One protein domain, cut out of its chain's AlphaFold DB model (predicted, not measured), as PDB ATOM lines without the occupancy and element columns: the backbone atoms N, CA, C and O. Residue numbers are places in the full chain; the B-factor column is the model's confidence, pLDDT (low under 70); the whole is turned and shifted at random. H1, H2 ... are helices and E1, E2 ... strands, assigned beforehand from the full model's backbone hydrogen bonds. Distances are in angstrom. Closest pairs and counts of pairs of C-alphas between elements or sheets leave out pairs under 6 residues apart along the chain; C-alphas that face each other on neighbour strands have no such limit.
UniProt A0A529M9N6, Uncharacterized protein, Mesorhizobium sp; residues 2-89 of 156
ATOM      1  N   ARG A   2     158.715 183.381 217.601       88.75
ATOM      2  CA  ARG A   2     157.967 184.073 216.529       88.75
ATOM      3  C   ARG A   2     157.817 183.174 215.299       88.75
ATOM      4  O   ARG A   2     158.821 182.744 214.742       88.75
ATOM      5  N   LYS A   3     156.584 182.881 214.886       92.81
ATOM      6  CA  LYS A   3     156.275 182.032 213.716       92.81
ATOM      7  C   LYS A   3     155.622 182.860 212.605       92.81
ATOM      8  O   LYS A   3     154.591 182.479 212.057       92.81
ATOM      9  N   CYS A   4     156.178 184.035 212.344       94.38
ATOM     10  CA  CYS A   4     155.666 184.991 211.372       94.38
ATOM     11  C   CYS A   4     156.805 185.631 210.577       94.38
ATOM     12  O   CYS A   4     157.985 185.385 210.835       94.38
ATOM     13  N   PHE A   5     156.439 186.504 209.645       95.25
ATOM     14  CA  PHE A   5     157.348 187.262 208.797       95.25
ATOM     15  C   PHE A   5     158.341 188.159 209.557       95.25
ATOM     16  O   PHE A   5     159.302 188.635 208.960       95.25
ATOM     17  N   ASP A   6     158.184 188.331 210.872       95.25
ATOM     18  CA  ASP A   6     159.136 189.028 211.747       95.25
ATOM     19  C   ASP A   6     160.178 188.105 212.401       95.25
ATOM     20  O   ASP A   6     160.913 188.541 213.287       95.25
ATOM     21  N   LEU A   7     160.260 186.828 211.999       94.62
ATOM     22  CA  LEU A   7     161.109 185.802 212.625       94.62
ATOM     23  C   LEU A   7     162.533 186.291 212.942       94.62
ATOM     24  O   LEU A   7     163.015 186.059 214.053       94.62
ATOM     25  N   PHE A   8     163.180 186.959 211.983       92.75
ATOM     26  CA  PHE A   8     164.575 187.399 212.080       92.75
ATOM     27  C   PHE A   8     164.766 188.848 212.531       92.75
ATOM     28  O   PHE A   8     165.901 189.241 212.790       92.75
ATOM     29  N   LYS A   9     163.696 189.640 212.652       94.38
ATOM     30  CA  LYS A   9     163.814 191.024 213.129       94.38
ATOM     31  C   LYS A   9     164.283 191.018 214.591       94.38
ATOM     32  O   LYS A   9     163.923 190.093 215.316       94.38
ATOM     33  N   PRO A  10     165.089 191.961 215.089       93.44
ATOM     34  CA  PRO A  10     165.475 191.983 216.500       93.44
ATOM     35  C   PRO A  10     164.245 192.018 217.421       93.44
ATOM     36  O   PRO A  10     163.172 192.454 217.013       93.44
ATOM     37  N   ALA A  11     164.358 191.504 218.647       95.00
ATOM     38  CA  ALA A  11     163.298 191.729 219.628       95.00
ATOM     39  C   ALA A  11     163.281 193.216 219.998       95.00
ATOM     40  O   ALA A  11     164.346 193.812 220.178       95.00
ATOM     41  N   SER A  12     162.091 193.801 220.116       96.25
ATOM     42  CA  SER A  12     161.972 195.206 220.485       96.25
ATOM     43  C   SER A  12     162.542 195.465 221.870       96.25
ATOM     44  O   SER A  12     162.321 194.705 222.813       96.25
ATOM     45  N   SER A  13     163.281 196.560 221.979       95.62
ATOM     46  CA  SER A  13     164.057 196.911 223.161       95.62
ATOM     47  C   SER A  13     163.421 198.049 223.955       95.62
ATOM     48  O   SER A  13     162.735 198.916 223.407       95.62
ATOM     49  N   ILE A  14     163.751 198.121 225.247       97.25
ATOM     50  CA  ILE A  14     163.357 199.246 226.102       97.25
ATOM     51  C   ILE A  14     163.828 200.595 225.535       97.25
ATOM     52  O   ILE A  14     163.102 201.585 225.590       97.25
ATOM     53  N   ARG A  15     165.007 200.626 224.892       96.94
ATOM     54  CA  ARG A  15     165.545 201.809 224.202       96.94
ATOM     55  C   ARG A  15     164.576 202.330 223.144       96.94
ATOM     56  O   ARG A  15     164.342 203.535 223.079       96.94
ATOM     57  N   GLU A  16     164.033 201.451 222.306       96.94
ATOM     58  CA  GLU A  16     163.125 201.836 221.219       96.94
ATOM     59  C   GLU A  16     161.798 202.356 221.759       96.94
ATOM     60  O   GLU A  16     161.328 203.398 221.300       96.94
ATOM     61  N   VAL A  17     161.249 201.696 222.782       97.06
ATOM     62  CA  VAL A  17     160.013 202.121 223.453       97.06
ATOM     63  C   VAL A  17     160.180 203.500 224.088       97.06
ATOM     64  O   VAL A  17     159.383 204.399 223.819       97.06
ATOM     65  N   LEU A  18     161.248 203.712 224.865       97.81
ATOM     66  CA  LEU A  18     161.527 205.006 225.499       97.81
ATOM     67  C   LEU A  18     161.758 206.116 224.467       97.81
ATOM     68  O   LEU A  18     161.292 207.242 224.650       97.81
ATOM     69  N   THR A  19     162.446 205.802 223.368       97.81
ATOM     70  CA  THR A  19     162.683 206.758 222.279       97.81
ATOM     71  C   THR A  19     161.364 207.159 221.616       97.81
ATOM     72  O   THR A  19     161.087 208.351 221.483       97.81
ATOM     73  N   ALA A  20     160.524 206.184 221.253       97.06
ATOM     74  CA  ALA A  20     159.224 206.435 220.635       97.06
ATOM     75  C   ALA A  20     158.282 207.225 221.558       97.06
ATOM     76  O   ALA A  20     157.605 208.144 221.094       97.06
ATOM     77  N   TYR A  21     158.285 206.913 222.859       96.88
ATOM     78  CA  TYR A  21     157.514 207.630 223.874       96.88
ATOM     79  C   TYR A  21     157.959 209.092 224.013       96.88
ATOM     80  O   TYR A  21     157.132 209.999 223.915       96.88
ATOM     81  N   ARG A  22     159.269 209.339 224.168       97.75
ATOM     82  CA  ARG A  22     159.843 210.693 224.276       97.75
ATOM     83  C   ARG A  22     159.516 211.553 223.058       97.75
ATOM     84  O   ARG A  22     159.195 212.729 223.201       97.75
ATOM     85  N   GLU A  23     159.606 210.970 221.868       97.31
ATOM     86  CA  GLU A  23     159.332 211.649 220.598       97.31
ATOM     87  C   GLU A  23     157.838 211.729 220.265       97.31
ATOM     88  O   GLU A  23     157.475 212.322 219.253       97.31
ATOM     89  N   LYS A  24     156.967 211.159 221.112       96.50
ATOM     90  CA  LYS A  24     155.507 211.131 220.931       96.50
ATOM     91  C   LYS A  24     155.111 210.643 219.536       96.50
ATOM     92  O   LYS A  24     154.244 211.222 218.881       96.50
ATOM     93  N   ARG A  25     155.787 209.594 219.057       94.62
ATOM     94  CA  ARG A  25     155.592 209.092 217.695       94.62
ATOM     95  C   ARG A  25     154.164 208.581 217.519       94.62
ATOM     96  O   ARG A  25     153.693 207.753 218.290       94.62
ATOM     97  N   VAL A  26     153.517 209.048 216.456       93.19
ATOM     98  CA  VAL A  26     152.186 208.596 216.008       93.19
ATOM     99  C   VAL A  26     152.230 207.931 214.626       93.19
ATOM    100  O   VAL A  26     151.198 207.552 214.083       93.19
ATOM    101  N   ARG A  27     153.428 207.814 214.035       94.06
ATOM    102  CA  ARG A  27     153.696 207.190 212.732       94.06
ATOM    103  C   ARG A  27     154.982 206.374 212.801       94.06
ATOM    104  O   ARG A  27     155.844 206.643 213.641       94.06
ATOM    105  N   HIS A  28     155.109 205.403 211.903       95.38
ATOM    106  CA  HIS A  28     156.363 204.686 211.700       95.38
ATOM    107  C   HIS A  28     157.432 205.613 211.130       95.38
ATOM    108  O   HIS A  28     157.126 206.522 210.357       95.38
ATOM    109  N   THR A  29     158.683 205.373 211.511       95.56
ATOM    110  CA  THR A  29     159.809 206.061 210.883       95.56
ATOM    111  C   THR A  29     160.146 205.381 209.552       95.56
ATOM    112  O   THR A  29     159.804 204.205 209.364       95.56
ATOM    113  N   PRO A  30     160.842 206.067 208.630       97.12
ATOM    114  CA  PRO A  30     161.355 205.437 207.417       97.12
ATOM    115  C   PRO A  30     162.157 204.156 207.699       97.12
ATOM    116  O   PRO A  30     162.042 203.185 206.956       97.12
ATOM    117  N   GLU A  31     162.907 204.100 208.804       96.38
ATOM    118  CA  GLU A  31     163.686 202.924 209.217       96.38
ATOM    119  C   GLU A  31     162.785 201.727 209.550       96.38
ATOM    120  O   GLU A  31     163.068 200.613 209.113       96.38
ATOM    121  N   THR A  32     161.671 201.949 210.258       96.12
ATOM    122  CA  THR A  32     160.669 200.901 210.511       96.12
ATOM    123  C   THR A  32     160.084 200.370 209.201       96.12
ATOM    124  O   THR A  32     159.955 199.160 209.018       96.12
ATOM    125  N   LEU A  33     159.758 201.259 208.257       96.56
ATOM    126  CA  LEU A  33     159.203 200.858 206.961       96.56
ATOM    127  C   LEU A  33     160.233 200.121 206.097       96.56
ATOM    128  O   LEU A  33     159.891 199.169 205.392       96.56
ATOM    129  N   PHE A  34     161.500 200.527 206.155       96.94
ATOM    130  CA  PHE A  34     162.593 199.814 205.507       96.94
ATOM    131  C   PHE A  34     162.729 198.397 206.062       96.94
ATOM    132  O   PHE A  34     162.720 197.444 205.286       96.94
ATOM    133  N   GLU A  35     162.780 198.242 207.387       96.06
ATOM    134  CA  GLU A  35     162.888 196.935 208.038       96.06
ATOM    135  C   GLU A  35     161.710 196.019 207.677       96.06
ATOM    136  O   GLU A  35     161.905 194.844 207.346       96.06
ATOM    137  N   ALA A  36     160.490 196.562 207.660       95.56
ATOM    138  CA  ALA A  36     159.293 195.832 207.259       95.56
ATOM    139  C   ALA A  36     159.380 195.313 205.812       95.56
ATOM    140  O   ALA A  36     158.980 194.178 205.544       95.56
ATOM    141  N   ARG A  37     159.933 196.098 204.880       95.62
ATOM    142  CA  ARG A  37     160.085 195.697 203.469       95.62
ATOM    143  C   ARG A  37     161.283 194.773 203.235       95.62
ATOM    144  O   ARG A  37     161.190 193.865 202.414       95.62
ATOM    145  N   ALA A  38     162.394 195.007 203.927       96.00
ATOM    146  CA  ALA A  38     163.661 194.322 203.687       96.00
ATOM    147  C   ALA A  38     163.766 192.977 204.419       96.00
ATOM    148  O   ALA A  38     164.303 192.023 203.864       96.00
ATOM    149  N   LEU A  39     163.271 192.895 205.660       95.12
ATOM    150  CA  LEU A  39     163.542 191.763 206.559       95.12
ATOM    151  C   LEU A  39     162.342 190.834 206.769       95.12
ATOM    152  O   LEU A  39     162.363 189.975 207.651       95.12
ATOM    153  N   SER A  40     161.281 191.001 205.983       95.94
ATOM    154  CA  SER A  40     160.126 190.110 206.049       95.94
ATOM    155  C   SER A  40     160.406 188.783 205.350       95.94
ATOM    156  O   SER A  40     160.961 188.736 204.250       95.94
ATOM    157  N   VAL A  41     160.017 187.689 206.004       96.31
ATOM    158  CA  VAL A  41     160.198 186.324 205.495       96.31
ATOM    159  C   VAL A  41     158.879 185.574 205.383       96.31
ATOM    160  O   VAL A  41     157.889 185.911 206.020       96.31
ATOM    161  N   ASN A  42     158.864 184.525 204.575       96.50
ATOM    162  CA  ASN A  42     157.756 183.588 204.479       96.50
ATOM    163  C   ASN A  42     158.267 182.148 204.553       96.50
ATOM    164  O   ASN A  42     159.448 181.891 204.316       96.50
ATOM    165  N   ARG A  43     157.360 181.212 204.846       95.31
ATOM    166  CA  ARG A  43     157.556 179.784 204.582       95.31
ATOM    167  C   ARG A  43     156.650 179.357 203.441       95.31
ATOM    168  O   ARG A  43     155.433 179.379 203.599       95.31
ATOM    169  N   SER A  44     157.234 178.987 202.303       92.38
ATOM    170  CA  SER A  44     156.490 178.598 201.092       92.38
ATOM    171  C   SER A  44     155.363 179.582 200.722       92.38
ATOM    172  O   SER A  44     154.240 179.177 200.435       92.38
ATOM    173  N   GLY A  45     155.646 180.886 200.784       92.44
ATOM    174  CA  GLY A  45     154.686 181.956 200.488       92.44
ATOM    175  C   GLY A  45     153.784 182.374 201.656       92.44
ATOM    176  O   GLY A  45     153.089 183.378 201.542       92.44
ATOM    177  N   LEU A  46     153.815 181.676 202.797       93.94
ATOM    178  CA  LEU A  46     153.008 182.009 203.975       93.94
ATOM    179  C   LEU A  46     153.766 182.918 204.952       93.94
ATOM    180  O   LEU A  46     154.852 182.575 205.422       93.94
ATOM    181  N   GLY A  47     153.168 184.061 205.299       93.19
ATOM    182  CA  GLY A  47     153.718 185.027 206.262       93.19
ATOM    183  C   GLY A  47     153.580 184.616 207.734       93.19
ATOM    184  O   GLY A  47     154.143 185.267 208.606       93.19
ATOM    185  N   SER A  48     152.861 183.535 208.025       94.25
ATOM    186  CA  SER A  48     152.715 182.954 209.361       94.25
ATOM    187  C   SER A  48     152.567 181.444 209.264       94.25
ATOM    188  O   SER A  48     152.041 180.933 208.273       94.25
ATOM    189  N   TRP A  49     153.015 180.715 210.282       93.38
ATOM    190  CA  TRP A  49     152.988 179.254 210.271       93.38
ATOM    191  C   TRP A  49     152.786 178.657 211.666       93.38
ATOM    192  O   TRP A  49     152.981 179.306 212.693       93.38
ATOM    193  N   LEU A  50     152.393 177.384 211.694       90.62
ATOM    194  CA  LEU A  50     152.229 176.616 212.926       90.62
ATOM    195  C   LEU A  50     153.578 176.174 213.505       90.62
ATOM    196  O   LEU A  50     154.591 176.076 212.803       90.62
ATOM    197  N   ALA A  51     153.576 175.870 214.803       87.62
ATOM    198  CA  ALA A  51     154.729 175.265 215.462       87.62
ATOM    199  C   ALA A  51     155.155 173.967 214.752       87.62
ATOM    200  O   ALA A  51     154.315 173.184 214.318       87.62
ATOM    201  N   GLY A  52     156.465 173.750 214.629       87.88
ATOM    202  CA  GLY A  52     157.022 172.553 213.991       87.88
ATOM    203  C   GLY A  52     157.094 172.594 212.460       87.88
ATOM    204  O   GLY A  52     157.612 171.654 211.868       87.88
ATOM    205  N   SER A  53     156.640 173.668 211.801       90.12
ATOM    206  CA  SER A  53     156.811 173.806 210.349       90.12
ATOM    207  C   SER A  53     158.292 173.803 209.944       90.12
ATOM    208  O   SER A  53     159.085 174.609 210.437       90.12
ATOM    209  N   THR A  54     158.644 172.926 209.003       92.12
ATOM    210  CA  THR A  54     159.995 172.778 208.434       92.12
ATOM    211  C   THR A  54     160.116 173.319 207.008       92.12
ATOM    212  O   THR A  54     161.203 173.284 206.436       92.12
ATOM    213  N   ALA A  55     159.031 173.855 206.437       93.69
ATOM    214  CA  ALA A  55     159.014 174.411 205.081       93.69
ATOM    215  C   ALA A  55     160.084 175.508 204.905       93.69
ATOM    216  O   ALA A  55     160.274 176.297 205.829       93.69
ATOM    217  N   PRO A  56     160.788 175.593 203.768       94.94
ATOM    218  CA  PRO A  56     161.928 176.495 203.614       94.94
ATOM    219  C   PRO A  56     161.536 177.963 203.810       94.94
ATOM    220  O   PRO A  56     160.445 178.387 203.424       94.94
ATOM    221  N   LEU A  57     162.444 178.732 204.415       96.12
ATOM    222  CA  LEU A  57     162.298 180.175 204.580       96.12
ATOM    223  C   LEU A  57     162.811 180.907 203.340       96.12
ATOM    224  O   LEU A  57     163.851 180.544 202.792       96.12
ATOM    225  N   ALA A  58     162.118 181.971 202.953       96.25
ATOM    226  CA  ALA A  58     162.562 182.902 201.923       96.25
ATOM    227  C   ALA A  58     162.212 184.339 202.318       96.25
ATOM    228  O   ALA A  58     161.200 184.574 202.981       96.25
ATOM    229  N   PHE A  59     163.025 185.308 201.893       96.44
ATOM    230  CA  PHE A  59     162.644 186.717 201.984       96.44
ATOM    231  C   PHE A  59     161.459 186.999 201.057       96.44
ATOM    232  O   PHE A  59     161.397 186.489 199.940       96.44
ATOM    233  N   THR A  60     160.495 187.787 201.535       92.31
ATOM    234  CA  THR A  60     159.327 188.197 200.737       92.31
ATOM    235  C   THR A  60     159.631 189.392 199.841       92.31
ATOM    236  O   THR A  60     158.991 189.559 198.807       92.31
ATOM    237  N   GLY A  61     160.572 190.244 200.254       84.56
ATOM    238  CA  GLY A  61     160.870 191.516 199.609       84.56
ATOM    239  C   GLY A  61     162.100 191.489 198.704       84.56
ATOM    240  O   GLY A  61     162.970 190.628 198.803       84.56
ATOM    241  N   ASN A  62     162.181 192.503 197.844       91.19
ATOM    242  CA  ASN A  62     163.390 192.862 197.112       91.19
ATOM    243  C   ASN A  62     164.118 193.974 197.887       91.19
ATOM    244  O   ASN A  62     163.536 195.029 198.156       91.19
ATOM    245  N   PHE A  63     165.388 193.748 198.226       95.75
ATOM    246  CA  PHE A  63     166.182 194.687 199.017       95.75
ATOM    247  C   PHE A  63     166.411 196.030 198.299       95.75
ATOM    248  O   PHE A  63     166.250 197.083 198.913       95.75
ATOM    249  N   ASP A  64     166.673 196.023 196.989       97.50
ATOM    250  CA  ASP A  64     166.838 197.245 196.185       97.50
ATOM    251  C   ASP A  64     165.543 198.057 196.109       97.50
ATOM    252  O   ASP A  64     165.553 199.287 196.029       97.50
ATOM    253  N   HIS A  65     164.396 197.376 196.106       96.62
ATOM    254  CA  HIS A  65     163.107 198.048 196.225       96.62
ATOM    255  C   HIS A  65     162.948 198.677 197.615       96.62
ATOM    256  O   HIS A  65     162.618 199.855 197.699       96.62
ATOM    257  N   ALA A  66     163.239 197.933 198.688       97.31
ATOM    258  CA  ALA A  66     163.169 198.455 200.053       97.31
ATOM    259  C   ALA A  66     164.058 199.695 200.240       97.31
ATOM    260  O   ALA A  66     163.605 200.684 200.812       97.31
ATOM    261  N   TRP A  67     165.280 199.676 199.698       98.06
ATOM    262  CA  TRP A  67     166.205 200.807 199.761       98.06
ATOM    263  C   TRP A  67     165.685 202.042 199.018       98.06
ATOM    264  O   TRP A  67     165.682 203.141 199.568       98.06
ATOM    265  N   ARG A  68     165.166 201.870 197.796       97.88
ATOM    266  CA  ARG A  68     164.560 202.983 197.047       97.88
ATOM    267  C   ARG A  68     163.334 203.555 197.759       97.88
ATOM    268  O   ARG A  68     163.188 204.772 197.816       97.88
ATOM    269  N   SER A  69     162.481 202.702 198.330       96.81
ATOM    270  CA  SER A  69     161.330 203.155 199.120       96.81
ATOM    271  C   SER A  69     161.760 203.919 200.371       96.81
ATOM    272  O   SER A  69     161.178 204.952 200.663       96.81
ATOM    273  N   TYR A  70     162.813 203.480 201.068       97.62
ATOM    274  CA  TYR A  70     163.355 204.208 202.219       97.62
ATOM    275  C   TYR A  70     163.771 205.637 201.855       97.62
ATOM    276  O   TYR A  70     163.401 206.582 202.544       97.62
ATOM    277  N   GLN A  71     164.483 205.815 200.738       98.00
ATOM    278  CA  GLN A  71     164.891 207.146 200.273       98.00
ATOM    279  C   GLN A  71     163.684 208.059 200.001       98.00
ATOM    280  O   GLN A  71     163.733 209.255 200.290       98.00
ATOM    281  N   GLN A  72     162.590 207.498 199.480       96.31
ATOM    282  CA  GLN A  72     161.337 208.223 199.261       96.31
ATOM    283  C   GLN A  72     160.630 208.556 200.580       96.31
ATOM    284  O   GLN A  72     160.177 209.686 200.754       96.31
ATOM    285  N   ASP A  73     160.574 207.609 201.517       96.75
ATOM    286  CA  ASP A  73     159.956 207.801 202.832       96.75
ATOM    287  C   ASP A  73     160.689 208.901 203.624       96.75
ATOM    288  O   ASP A  73     160.052 209.775 204.207       96.75
ATOM    289  N   VAL A  74     162.028 208.931 203.577       97.06
ATOM    290  CA  VAL A  74     162.845 210.003 204.182       97.06
ATOM    291  C   VAL A  74     162.541 211.366 203.560       97.06
ATOM    292  O   VAL A  74     162.480 212.368 204.270       97.06
ATOM    293  N   ALA A  75     162.320 211.423 202.245       95.81
ATOM    294  CA  ALA A  75     161.971 212.662 201.553       95.81
ATOM    295  C   ALA A  75     160.519 213.118 201.804       95.81
ATOM    296  O   ALA A  75     160.160 214.233 201.425       95.81
ATOM    297  N   SER A  76     159.676 212.279 202.415       91.88
ATOM    298  CA  SER A  76     158.235 212.514 202.550       91.88
ATOM    299  C   SER A  76     157.691 212.136 203.934       91.88
ATOM    300  O   SER A  76     156.689 211.442 204.067       91.88
ATOM    301  N   LEU A  77     158.320 212.656 204.992       85.94
ATOM    302  CA  LEU A  77     157.955 212.351 206.386       85.94
ATOM    303  C   LEU A  77     156.496 212.696 206.758       85.94
ATOM    304  O   LEU A  77     155.927 212.072 207.654       85.94
ATOM    305  N   ASP A  78     155.881 213.652 206.055       85.12
ATOM    306  CA  ASP A  78     154.480 214.063 206.241       85.12
ATOM    307  C   ASP A  78     153.497 213.340 205.302       85.12
ATOM    308  O   ASP A  78     152.329 213.722 205.189       85.12
ATOM    309  N   ALA A  79     153.951 212.291 204.611       84.69
ATOM    310  CA  ALA A  79     153.101 211.480 203.756       84.69
ATOM    311  C   ALA A  79     152.001 210.748 204.544       84.69
ATOM    312  O   ALA A  79     151.922 210.732 205.778       84.69
ATOM    313  N   ARG A  80     151.105 210.110 203.786       90.81
ATOM    314  CA  ARG A  80     150.040 209.269 204.332       90.81
ATOM    315  C   ARG A  80     150.628 208.176 205.234       90.81
ATOM    316  O   ARG A  80     151.661 207.601 204.919       90.81
ATOM    317  N   TYR A  81     149.912 207.845 206.312       94.19
ATOM    318  CA  TYR A  81     150.233 206.694 207.158       94.19
ATOM    319  C   TYR A  81     150.347 205.409 206.323       94.19
ATOM    320  O   TYR A  81     149.437 205.073 205.558       94.19
ATOM    321  N   ILE A  82     151.458 204.702 206.507       95.06
ATOM    322  CA  ILE A  82     151.718 203.373 205.958       95.06
ATOM    323  C   ILE A  82     151.733 202.423 207.146       95.06
ATOM    324  O   ILE A  82     152.404 202.720 208.127       95.06
ATOM    325  N   ASP A  83     150.995 201.322 207.061       95.31
ATOM    326  CA  ASP A  83     150.926 200.333 208.134       95.31
ATOM    327  C   ASP A  83     152.127 199.380 208.096       95.31
ATOM    328  O   ASP A  83     152.502 198.893 207.025       95.31
ATOM    329  N   ALA A  84     152.737 199.125 209.254       95.19
ATOM    330  CA  ALA A  84     153.821 198.165 209.406       95.19
ATOM    331  C   ALA A  84     153.921 197.646 210.848       95.19
ATOM    332  O   ALA A  84     153.531 198.294 211.816       95.19
ATOM    333  N   HIS A  85     154.531 196.475 211.021       95.00
ATOM    334  CA  HIS A  85     154.924 196.035 212.353       95.00
ATOM    335  C   HIS A  85     156.140 196.843 212.821       95.00
ATOM    336  O   HIS A  85     157.183 196.831 212.172       95.00
ATOM    337  N   ALA A  86     156.000 197.533 213.953       94.56
ATOM    338  CA  ALA A  86     157.085 198.276 214.602       94.56
ATOM    339  C   ALA A  86     157.617 197.593 215.866       94.56
ATOM    340  O   ALA A  86     158.673 197.966 216.373       94.56
ATOM    341  N   TRP A  87     156.863 196.623 216.390       95.75
ATOM    342  CA  TRP A  87     157.175 195.941 217.635       95.75
ATOM    343  C   TRP A  87     157.210 194.435 217.418       95.75
ATOM    344  O   TRP A  87     156.255 193.855 216.902       95.75
ATOM    345  N   PHE A  88     158.298 193.794 217.836       95.69
ATOM    346  CA  PHE A  88     158.529 192.376 217.610       95.69
ATOM    347  C   PHE A  88     158.853 191.689 218.924       95.69
ATOM    348  O   PHE A  88     159.883 191.951 219.547       95.69
ATOM    349  N   PHE A  89     157.998 190.749 219.308       95.50
ATOM    350  CA  PHE A  89     158.100 190.102 220.603       95.50
ATOM    351  C   PHE A  89     158.073 188.583 220.494       95.50
ATOM    352  O   PHE A  89     157.299 187.988 219.745       95.50
TER     353      PHE A  89
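What this domain is: This is residues 2 to 89 of the 156 residues of an uncharacterized protein of Mesorhizobium sp (UniProt A0A529M9N6). H2 and H3 lie side by side, and a small hairpin, E1 and E2, extends beyond one end of the pair; H1 sits off to one side, across a gap partly filled by unnamed residues 2 to 13 and 84 to 89. The 88 printed residues, mostly helix by class but under half in named elements, hold H1, H2, E1, E2, H3 in that order. The whole is only just compact, close to loose, with radius of gyration of the C-alphas 14.3 A and spans 40 by 29 by 17 A.

How they stand to each other: H1, residues 14 to 22, and H2, residues 30 to 38, are apart. H2 touches H3, residues 63 to 75, at a shallow tilt of 16 degrees, opposite ways; their closest C-alphas, Ala 38 and Phe 63, are 5.3 A apart. E1, residues 41 to 43, and E2, residues 57 to 59, form an antiparallel hairpin; N 42 and O 58 are within hydrogen-bond range, 2.8 A. Every O i to N i+4 pair in H1, H2 and H3 is within range.

Where its parts are: From first to last C-alpha, H1 measures 12.1 A, beginning at (163.357, 199.246, 226.102), H2 11.9 A, and H3 18.6 A, ending at (161.971, 212.662, 201.553).

The domain as a whole: The printed part has no cut. The E1 to E2 link is long. No printed residue is under 70.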